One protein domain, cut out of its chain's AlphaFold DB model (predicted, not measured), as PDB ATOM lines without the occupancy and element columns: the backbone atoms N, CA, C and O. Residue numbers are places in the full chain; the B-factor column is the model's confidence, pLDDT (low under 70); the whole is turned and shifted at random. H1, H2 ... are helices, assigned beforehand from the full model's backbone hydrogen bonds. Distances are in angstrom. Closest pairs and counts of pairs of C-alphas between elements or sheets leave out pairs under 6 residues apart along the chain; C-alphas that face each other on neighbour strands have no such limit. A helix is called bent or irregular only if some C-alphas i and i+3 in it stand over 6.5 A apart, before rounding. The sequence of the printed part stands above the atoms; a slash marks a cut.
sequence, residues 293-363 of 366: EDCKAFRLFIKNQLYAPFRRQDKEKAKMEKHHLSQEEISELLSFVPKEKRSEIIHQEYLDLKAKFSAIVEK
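Overview. This is residues 293 to 363 of the 366 residues of the protein "Histone acetyltransferase type B catalytic subunit" of Hirondellea gigas (UniProt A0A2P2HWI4). Two helices, H1 and H2, follow each other end to end as a kinked helical arm; the chain then turns at the far end through the short H3 and comes back as the long H4, which crosses the last part of H1 in a loose, elongated loop. Beyond that crossing the first residues of H1, 293 to 298, and the last residues of the printed part, 355 to 363, stick out free and spread apart like the ends of a V. The printed part has 71 residues with four named helices, in the order H1, H2, H3, H4, and no named strand, and its class is all helix. The whole is loose, with a radius of gyration of the C-alphas of 16.1 A, and spans 51 by 22 by 20 A, a rod in outline.

Arrangement. H1, residues 293 to 306, and H2, residues 308 to 322, meet only through their link. H3, residues 327 to 333, is close to H2 but not clearly touching; their closest C-alphas, those of Lys 317 and Ile 330, are 7.0 A apart. H2 and H3 stand at a steep tilt of 48 degrees, opposite ways. H1 and H3 are apart. H4, residues 339 to 361, is apart from H3. H4 touches H1 with residues 346 to 350 alone, and the closest C-alphas, those of Leu 306 and Ile 346, are 6.1 A apart. H1 and H4 stand at a steep tilt of 64 degrees, opposite ways. H2 and H4 are close but not clearly touching, with the closest C-alphas, those of Phe 310 and Arg 342, 7.9 A apart, at a shallow tilt of 30 degrees, opposite ways. In H1, H2 and H3 every O i to N i+4 pair is within hydrogen-bond range; in H4 it is 17 of 19.

Along the chain. H1 begins at C-alpha 293 at (180.535, 167.885, 154.908) and is 19.8 A from first to last C-alpha. H2 is 21.4 A long and ends at C-alpha 322 at (159.955, 152.437, 186.921). H3, seven residues, is 10.0 A long. H4, the longest helix with 23 residues, is 32.8 A long and ends at C-alpha 361 at (165.826, 182.090, 151.984). H4 is irregular, but only just: C-alphas 340 and 343 are 6.7 A apart, and its line is a rough one.

Size, cuts and confidence. The two C-alphas farthest apart are those of His 324 and Lys 363, at 52.7 A. Without the stretches that stand free, the body of 56 residues spans 41 by 16 by 15 A. The three links are tight, and the printed part has no cut. The mean pLDDT of the printed part is 89.3; one residue, Leu 334, is under 70.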
ATOM      1  N   GLU A 293     180.400 167.974 153.454       96.25
ATOM      2  CA  GLU A 293     180.535 167.885 154.908       96.25
ATOM      3  C   GLU A 293     179.705 168.967 155.614       96.25
ATOM      4  O   GLU A 293     179.024 168.642 156.590       96.25
ATOM      5  N   ASP A 294     179.625 170.200 155.099       94.31
ATOM      6  CA  ASP A 294     178.710 171.220 155.655       94.31
ATOM      7  C   ASP A 294     177.235 170.837 155.423       94.31
ATOM      8  O   ASP A 294     176.402 170.945 156.332       94.31
ATOM      9  N   CYS A 295     176.900 170.277 154.255       94.94
ATOM     10  CA  CYS A 295     175.568 169.722 153.989       94.94
ATOM     11  C   CYS A 295     175.194 168.614 154.986       94.94
ATOM     12  O   CYS A 295     174.076 168.578 155.519       94.94
ATOM     13  N   LYS A 296     176.131 167.703 155.263       96.06
ATOM     14  CA  LYS A 296     175.966 166.630 156.247       96.06
ATOM     15  C   LYS A 296     175.848 167.190 157.664       96.06
ATOM     16  O   LYS A 296     174.964 166.737 158.394       96.06
ATOM     17  N   ALA A 297     176.659 168.180 158.035       95.00
ATOM     18  CA  ALA A 297     176.607 168.842 159.335       95.00
ATOM     19  C   ALA A 297     175.245 169.510 159.571       95.00
ATOM     20  O   ALA A 297     174.616 169.279 160.605       95.00
ATOM     21  N   PHE A 298     174.730 170.252 158.587       95.56
ATOM     22  CA  PHE A 298     173.389 170.834 158.645       95.56
ATOM     23  C   PHE A 298     172.292 169.766 158.756       95.56
ATOM     24  O   PHE A 298     171.395 169.870 159.599       95.56
ATOM     25  N   ARG A 299     172.364 168.704 157.944       96.12
ATOM     26  CA  ARG A 299     171.397 167.597 158.001       96.12
ATOM     27  C   ARG A 299     171.362 166.955 159.386       96.12
ATOM     28  O   ARG A 299     170.280 166.731 159.922       96.12
ATOM     29  N   LEU A 300     172.527 166.661 159.967       95.38
ATOM     30  CA  LEU A 300     172.629 166.091 161.312       95.38
ATOM     31  C   LEU A 300     172.102 167.061 162.370       95.38
ATOM     32  O   LEU A 300     171.373 166.638 163.264       95.38
ATOM     33  N   PHE A 301     172.402 168.354 162.243       94.44
ATOM     34  CA  PHE A 301     171.892 169.394 163.132       94.44
ATOM     35  C   PHE A 301     170.355 169.406 163.189       94.44
ATOM     36  O   PHE A 301     169.791 169.310 164.279       94.44
ATOM     37  N   ILE A 302     169.671 169.434 162.039       95.69
ATOM     38  CA  ILE A 302     168.198 169.422 161.999       95.69
ATOM     39  C   ILE A 302     167.636 168.079 162.470       95.69
ATOM     40  O   ILE A 302     166.761 168.059 163.336       95.69
ATOM     41  N   LYS A 303     168.156 166.944 161.979       95.75
ATOM     42  CA  LYS A 303     167.665 165.618 162.397       95.75
ATOM     43  C   LYS A 303     167.823 165.392 163.904       95.75
ATOM     44  O   LYS A 303     166.942 164.810 164.529       95.75
ATOM     45  N   ASN A 304     168.890 165.906 164.516       94.56
ATOM     46  CA  ASN A 304     169.073 165.847 165.964       94.56
ATOM     47  C   ASN A 304     168.018 166.652 166.733       94.56
ATOM     48  O   ASN A 304     167.645 166.227 167.828       94.56
ATOM     49  N   GLN A 305     167.537 167.778 166.195       93.44
ATOM     50  CA  GLN A 305     166.423 168.527 166.787       93.44
ATOM     51  C   GLN A 305     165.101 167.770 166.642       93.44
ATOM     52  O   GLN A 305     164.406 167.590 167.639       93.44
ATOM     53  N   LEU A 306     164.806 167.260 165.443       94.31
ATOM     54  CA  LEU A 306     163.607 166.459 165.166       94.31
ATOM     55  C   LEU A 306     163.562 165.168 165.995       94.31
ATOM     56  O   LEU A 306     162.493 164.690 166.349       94.31
ATOM     57  N   TYR A 307     164.720 164.630 166.394       94.19
ATOM     58  CA  TYR A 307     164.777 163.473 167.291       94.19
ATOM     59  C   TYR A 307     164.519 163.803 168.771       94.19
ATOM     60  O   TYR A 307     164.334 162.903 169.593       94.19
ATOM     61  N   ALA A 308     164.549 165.081 169.163       92.19
ATOM     62  CA  ALA A 308     164.436 165.475 170.565       92.19
ATOM     63  C   ALA A 308     163.106 165.070 171.235       92.19
ATOM     64  O   ALA A 308     163.181 164.605 172.377       92.19
ATOM     65  N   PRO A 309     161.928 165.177 170.583       90.75
ATOM     66  CA  PRO A 309     160.666 164.675 171.129       90.75
ATOM     67  C   PRO A 309     160.707 163.168 171.403       90.75
ATOM     68  O   PRO A 309     160.374 162.748 172.507       90.75
ATOM     69  N   PHE A 310     161.235 162.364 170.475       90.88
ATOM     70  CA  PHE A 310     161.364 160.914 170.664       90.88
ATOM     71  C   PHE A 310     162.285 160.549 171.838       90.88
ATOM     72  O   PHE A 310     161.982 159.642 172.608       90.88
ATOM     73  N   ARG A 311     163.378 161.301 172.050       90.06
ATOM     74  CA  ARG A 311     164.231 161.122 173.243       90.06
ATOM     75  C   ARG A 311     163.515 161.467 174.549       90.06
ATOM     76  O   ARG A 311     163.866 160.904 175.582       90.06
ATOM     77  N   ARG A 312     162.578 162.421 174.538       88.81
ATOM     78  CA  ARG A 312     161.758 162.742 175.719       88.81
ATOM     79  C   ARG A 312     160.750 161.630 175.986       88.81
ATOM     80  O   ARG A 312     160.725 161.147 177.111       88.81
ATOM     81  N   GLN A 313     160.061 161.151 174.949       86.75
ATOM     82  CA  GLN A 313     159.155 160.003 175.041       86.75
ATOM     83  C   GLN A 313     159.860 158.764 175.608       86.75
ATOM     84  O   GLN A 313     159.339 158.127 176.516       86.75
ATOM     85  N   ASP A 314     161.077 158.453 175.146       88.00
ATOM     86  CA  ASP A 314     161.844 157.312 175.667       88.00
ATOM     87  C   ASP A 314     162.176 157.465 177.165       88.00
ATOM     88  O   ASP A 314     162.143 156.489 177.913       88.00
ATOM     89  N   LYS A 315     162.473 158.689 177.628       88.88
ATOM     90  CA  LYS A 315     162.747 158.971 179.048       88.88
ATOM     91  C   LYS A 315     161.487 158.918 179.908       88.88
ATOM     92  O   LYS A 315     161.548 158.425 181.032       88.88
ATOM     93  N   GLU A 316     160.373 159.444 179.410       86.38
ATOM     94  CA  GLU A 316     159.079 159.406 180.097       86.38
ATOM     95  C   GLU A 316     158.580 157.973 180.232       86.38
ATOM     96  O   GLU A 316     158.236 157.562 181.337       86.38
ATOM     97  N   LYS A 317     158.678 157.182 179.159       84.69
ATOM     98  CA  LYS A 317     158.397 155.747 179.182       84.69
ATOM     99  C   LYS A 317     159.236 155.027 180.237       84.69
ATOM    100  O   LYS A 317     158.674 154.383 181.115       84.69
ATOM    101  N   ALA A 318     160.559 155.209 180.223       87.00
ATOM    102  CA  ALA A 318     161.442 154.582 181.211       87.00
ATOM    103  C   ALA A 318     161.103 154.994 182.659       87.00
ATOM    104  O   ALA A 318     161.263 154.212 183.597       87.00
ATOM    105  N   LYS A 319     160.620 156.227 182.864       88.44
ATOM    106  CA  LYS A 319     160.153 156.701 184.171       88.44
ATOM    107  C   LYS A 319     158.835 156.030 184.576       88.44
ATOM    108  O   LYS A 319     158.721 155.623 185.725       88.44
ATOM    109  N   MET A 320     157.868 155.905 183.666       85.38
ATOM    110  CA  MET A 320     156.581 155.246 183.933       85.38
ATOM    111  C   MET A 320     156.746 153.748 184.210       85.38
ATOM    112  O   MET A 320     156.174 153.248 185.173       85.38
ATOM    113  N   GLU A 321     157.609 153.063 183.454       85.38
ATOM    114  CA  GLU A 321     157.974 151.659 183.699       85.38
ATOM    115  C   GLU A 321     158.574 151.481 185.104       85.38
ATOM    116  O   GLU A 321     158.222 150.554 185.828       85.38
ATOM    117  N   LYS A 322     159.411 152.427 185.552       89.25
ATOM    118  CA  LYS A 322     159.955 152.437 186.921       89.25
ATOM    119  C   LYS A 322     158.881 152.644 188.002       89.25
ATOM    120  O   LYS A 322     159.077 152.233 189.143       89.25
ATOM    121  N   HIS A 323     157.759 153.277 187.663       87.62
ATOM    122  CA  HIS A 323     156.609 153.457 188.551       87.62
ATOM    123  C   HIS A 323     155.577 152.320 188.450       87.62
ATOM    124  O   HIS A 323     154.521 152.431 189.063       87.62
ATOM    125  N   HIS A 324     155.909 151.211 187.775       85.50
ATOM    126  CA  HIS A 324     155.078 150.004 187.657       85.50
ATOM    127  C   HIS A 324     153.730 150.223 186.954       85.50
ATOM    128  O   HIS A 324     152.794 149.461 187.187       85.50
ATOM    129  N   LEU A 325     153.629 151.231 186.078       80.88
ATOM    130  CA  LEU A 325     152.484 151.326 185.171       80.88
ATOM    131  C   LEU A 325     152.522 150.162 184.173       80.88
ATOM    132  O   LEU A 325     153.593 149.757 183.707       80.88
ATOM    133  N   SER A 326     151.347 149.643 183.837       80.06
ATOM    134  CA  SER A 326     151.183 148.620 182.808       80.06
ATOM    135  C   SER A 326     151.508 149.173 181.417       80.06
ATOM    136  O   SER A 326     151.480 150.380 181.164       80.06
ATOM    137  N   GLN A 327     151.821 148.283 180.471       75.19
ATOM    138  CA  GLN A 327     152.090 148.698 179.090       75.19
ATOM    139  C   GLN A 327     150.872 149.340 178.413       75.19
ATOM    140  O   GLN A 327     151.053 150.205 177.556       75.19
ATOM    141  N   GLU A 328     149.661 148.945 178.809       76.62
ATOM    142  CA  GLU A 328     148.402 149.498 178.302       76.62
ATOM    143  C   GLU A 328     148.228 150.952 178.762       76.62
ATOM    144  O   GLU A 328     148.090 151.837 177.921       76.62
ATOM    145  N   GLU A 329     148.403 151.233 180.059       75.38
ATOM    146  CA  GLU A 329     148.339 152.599 180.611       75.38
ATOM    147  C   GLU A 329     149.391 153.529 179.983       75.38
ATOM    148  O   GLU A 329     149.115 154.685 179.662       75.38
ATOM    149  N   ILE A 330     150.610 153.026 179.756       71.81
ATOM    150  CA  ILE A 330     151.684 153.793 179.107       71.81
ATOM    151  C   ILE A 330     151.336 154.103 177.644       71.81
ATOM    152  O   ILE A 330     151.651 155.191 177.157       71.81
ATOM    153  N   SER A 331     150.707 153.162 176.937       73.56
ATOM    154  CA  SER A 331     150.319 153.334 175.534       73.56
ATOM    155  C   SER A 331     149.129 154.277 175.357       73.56
ATOM    156  O   SER A 331     149.054 154.954 174.333       73.56
ATOM    157  N   GLU A 332     148.206 154.337 176.317       73.75
ATOM    158  CA  GLU A 332     147.099 155.305 176.308       73.75
ATOM    159  C   GLU A 332     147.585 156.729 176.616       73.75
ATOM    160  O   GLU A 332     147.115 157.694 176.012       73.75
ATOM    161  N   LEU A 333     148.569 156.870 177.512       70.06
ATOM    162  CA  LEU A 333     149.123 158.166 177.920       70.06
ATOM    163  C   LEU A 333     150.093 158.774 176.898       70.06
ATOM    164  O   LEU A 333     150.221 159.996 176.811       70.06
ATOM    165  N   LEU A 334     150.814 157.940 176.148       68.94
ATOM    166  CA  LEU A 334     151.813 158.373 175.181       68.94
ATOM    167  C   LEU A 334     151.420 157.868 173.795       68.94
ATOM    168  O   LEU A 334     151.484 156.672 173.535       68.94
ATOM    169  N   SER A 335     151.118 158.777 172.862       70.69
ATOM    170  CA  SER A 335     151.001 158.460 171.429       70.69
ATOM    171  C   SER A 335     152.369 158.031 170.868       70.69
ATOM    172  O   SER A 335     153.094 158.810 170.243       70.69
ATOM    173  N   PHE A 336     152.782 156.803 171.182       76.88
ATOM    174  CA  PHE A 336     154.140 156.321 170.984       76.88
ATOM    175  C   PHE A 336     154.393 155.963 169.521       76.88
ATOM    176  O   PHE A 336     153.674 155.174 168.911       76.88
ATOM    177  N   VAL A 337     155.483 156.496 168.972       80.75
ATOM    178  CA  VAL A 337     155.960 156.131 167.637       80.75
ATOM    179  C   VAL A 337     157.025 155.030 167.765       80.75
ATOM    180  O   VAL A 337     158.066 155.279 168.397       80.75
ATOM    181  N   PRO A 338     156.820 153.841 167.155       83.94
ATOM    182  CA  PRO A 338     157.798 152.750 167.147       83.94
ATOM    183  C   PRO A 338     159.161 153.201 166.624       83.94
ATOM    184  O   PRO A 338     159.231 153.981 165.671       83.94
ATOM    185  N   LYS A 339     160.251 152.710 167.229       85.50
ATOM    186  CA  LYS A 339     161.623 153.156 166.914       85.50
ATOM    187  C   LYS A 339     161.969 152.972 165.437       85.50
ATOM    188  O   LYS A 339     162.663 153.812 164.869       85.50
ATOM    189  N   GLU A 340     161.430 151.928 164.825       88.44
ATOM    190  CA  GLU A 340     161.622 151.543 163.430       88.44
ATOM    191  C   GLU A 340     161.045 152.598 162.474       88.44
ATOM    192  O   GLU A 340     161.651 152.898 161.449       88.44
ATOM    193  N   LYS A 341     159.921 153.235 162.844       89.62
ATOM    194  CA  LYS A 341     159.253 154.274 162.037       89.62
ATOM    195  C   LYS A 341     159.868 155.664 162.206       89.62
ATOM    196  O   LYS A 341     159.721 156.519 161.337       89.62
ATOM    197  N   ARG A 342     160.575 155.917 163.315       91.69
ATOM    198  CA  ARG A 342     161.104 157.256 163.640       91.69
ATOM    199  C   ARG A 342     162.065 157.775 162.576       91.69
ATOM    200  O   ARG A 342     161.989 158.943 162.220       91.69
ATOM    201  N   SER A 343     162.964 156.928 162.067       91.31
ATOM    202  CA  SER A 343     163.966 157.338 161.068       91.31
ATOM    203  C   SER A 343     163.321 157.879 159.788       91.31
ATOM    204  O   SER A 343     163.754 158.910 159.267       91.31
ATOM    205  N   GLU A 344     162.268 157.207 159.318       93.44
ATOM    206  CA  GLU A 344     161.496 157.593 158.137       93.44
ATOM    207  C   GLU A 344     160.735 158.902 158.374       93.44
ATOM    208  O   GLU A 344     160.899 159.846 157.602       93.44
ATOM    209  N   ILE A 345     160.021 159.012 159.500       93.50
ATOM    210  CA  ILE A 345     159.291 160.232 159.893       93.50
ATOM    211  C   ILE A 345     160.232 161.441 159.946       93.50
ATOM    212  O   ILE A 345     159.986 162.457 159.304       93.50
ATOM    213  N   ILE A 346     161.371 161.314 160.632       95.56
ATOM    214  CA  ILE A 346     162.377 162.386 160.732       95.56
ATOM    215  C   ILE A 346     162.947 162.734 159.364       95.56
ATOM    216  O   ILE A 346     163.316 163.884 159.111       95.56
ATOM    217  N   HIS A 347     163.121 161.739 158.493       95.44
ATOM    218  CA  HIS A 347     163.618 162.004 157.159       95.44
ATOM    219  C   HIS A 347     162.619 162.831 156.354       95.44
ATOM    220  O   HIS A 347     163.056 163.806 155.741       95.44
ATOM    221  N   GLN A 348     161.334 162.484 156.406       96.50
ATOM    222  CA  GLN A 348     160.275 163.221 155.728       96.50
ATOM    223  C   GLN A 348     160.143 164.645 156.283       96.50
ATOM    224  O   GLN A 348     160.258 165.606 155.528       96.50
ATOM    225  N   GLU A 349     160.065 164.803 157.608       96.12
ATOM    226  CA  GLU A 349     160.016 166.120 158.259       96.12
ATOM    227  C   GLU A 349     161.236 166.989 157.915       96.12
ATOM    228  O   GLU A 349     161.122 168.202 157.718       96.12
ATOM    229  N   TYR A 350     162.425 166.385 157.808       96.81
ATOM    230  CA  TYR A 350     163.628 167.086 157.360       96.81
ATOM    231  C   TYR A 350     163.495 167.603 155.921       96.81
ATOM    232  O   TYR A 350     163.925 168.726 155.644       96.81
ATOM    233  N   LEU A 351     162.934 166.807 155.005       96.56
ATOM    234  CA  LEU A 351     162.718 167.223 153.617       96.56
ATOM    235  C   LEU A 351     161.703 168.369 153.540       96.56
ATOM    236  O   LEU A 351     161.973 169.371 152.875       96.56
ATOM    237  N   ASP A 352     160.612 168.274 154.299       95.81
ATOM    238  CA  ASP A 352     159.577 169.307 154.360       95.81
ATOM    239  C   ASP A 352     160.132 170.621 154.932       95.81
ATOM    240  O   ASP A 352     159.912 171.701 154.376       95.81
ATOM    241  N   LEU A 353     160.918 170.552 156.015       95.56
ATOM    242  CA  LEU A 353     161.600 171.720 156.579       95.56
ATOM    243  C   LEU A 353     162.607 172.322 155.603       95.56
ATOM    244  O   LEU A 353     162.664 173.542 155.467       95.56
ATOM    245  N   LYS A 354     163.380 171.494 154.897       95.00
ATOM    246  CA  LYS A 354     164.341 171.968 153.897       95.00
ATOM    247  C   LYS A 354     163.639 172.741 152.776       95.00
ATOM    248  O   LYS A 354     164.120 173.809 152.396       95.00
ATOM    249  N   ALA A 355     162.501 172.246 152.285       95.69
ATOM    250  CA  ALA A 355     161.693 172.947 151.287       95.69
ATOM    251  C   ALA A 355     161.175 174.293 151.825       95.69
ATOM    252  O   ALA A 355     161.342 175.328 151.175       95.69
ATOM    253  N   LYS A 356     160.640 174.307 153.057       95.38
ATOM    254  CA  LYS A 356     160.191 175.536 153.735       95.38
ATOM    255  C   LYS A 356     161.325 176.551 153.902       95.38
ATOM    256  O   LYS A 356     161.132 177.731 153.622       95.38
ATOM    257  N   PHE A 357     162.511 176.112 154.323       96.56
ATOM    258  CA  PHE A 357     163.668 176.992 154.478       96.56
ATOM    259  C   PHE A 357     164.139 177.561 153.138       96.56
ATOM    260  O   PHE A 357     164.455 178.745 153.086       96.56
ATOM    261  N   SER A 358     164.132 176.776 152.052       95.69
ATOM    262  CA  SER A 358     164.470 177.286 150.711       95.69
ATOM    263  C   SER A 358     163.553 178.430 150.291       95.69
ATOM    264  O   SER A 358     164.044 179.514 149.983       95.69
ATOM    265  N   ALA A 359     162.237 178.234 150.404       95.44
ATOM    266  CA  ALA A 359     161.249 179.254 150.051       95.44
ATOM    267  C   ALA A 359     161.378 180.543 150.888       95.44
ATOM    268  O   ALA A 359     161.036 181.630 150.423       95.44
ATOM    269  N   ILE A 360     161.856 180.442 152.134       96.25
ATOM    270  CA  ILE A 360     162.128 181.610 152.984       96.25
ATOM    271  C   ILE A 360     163.425 182.300 152.558       96.25
ATOM    272  O   ILE A 360     163.432 183.520 152.412       96.25
ATOM    273  N   VAL A 361     164.509 181.544 152.351       96.44
ATOM    274  CA  VAL A 361     165.826 182.090 151.984       96.44
ATOM    275  C   VAL A 361     165.780 182.828 150.648       96.44
ATOM    276  O   VAL A 361     166.400 183.880 150.534       96.44
ATOM    277  N   GLU A 362     164.992 182.353 149.682       95.44
ATOM    278  CA  GLU A 362     164.759 183.034 148.398       95.44
ATOM    279  C   GLU A 362     164.168 184.445 148.551       95.44
ATOM    280  O   GLU A 362     164.352 185.292 147.681       95.44
ATOM    281  N   LYS A 363     163.486 184.721 149.669       93.69
ATOM    282  CA  LYS A 363     162.918 186.039 149.985       93.69
ATOM    283  C   LYS A 363     163.865 186.927 150.790       93.69
ATOM    284  O   LYS A 363     163.506 188.068 151.092       93.69
TER     285      LYS A 363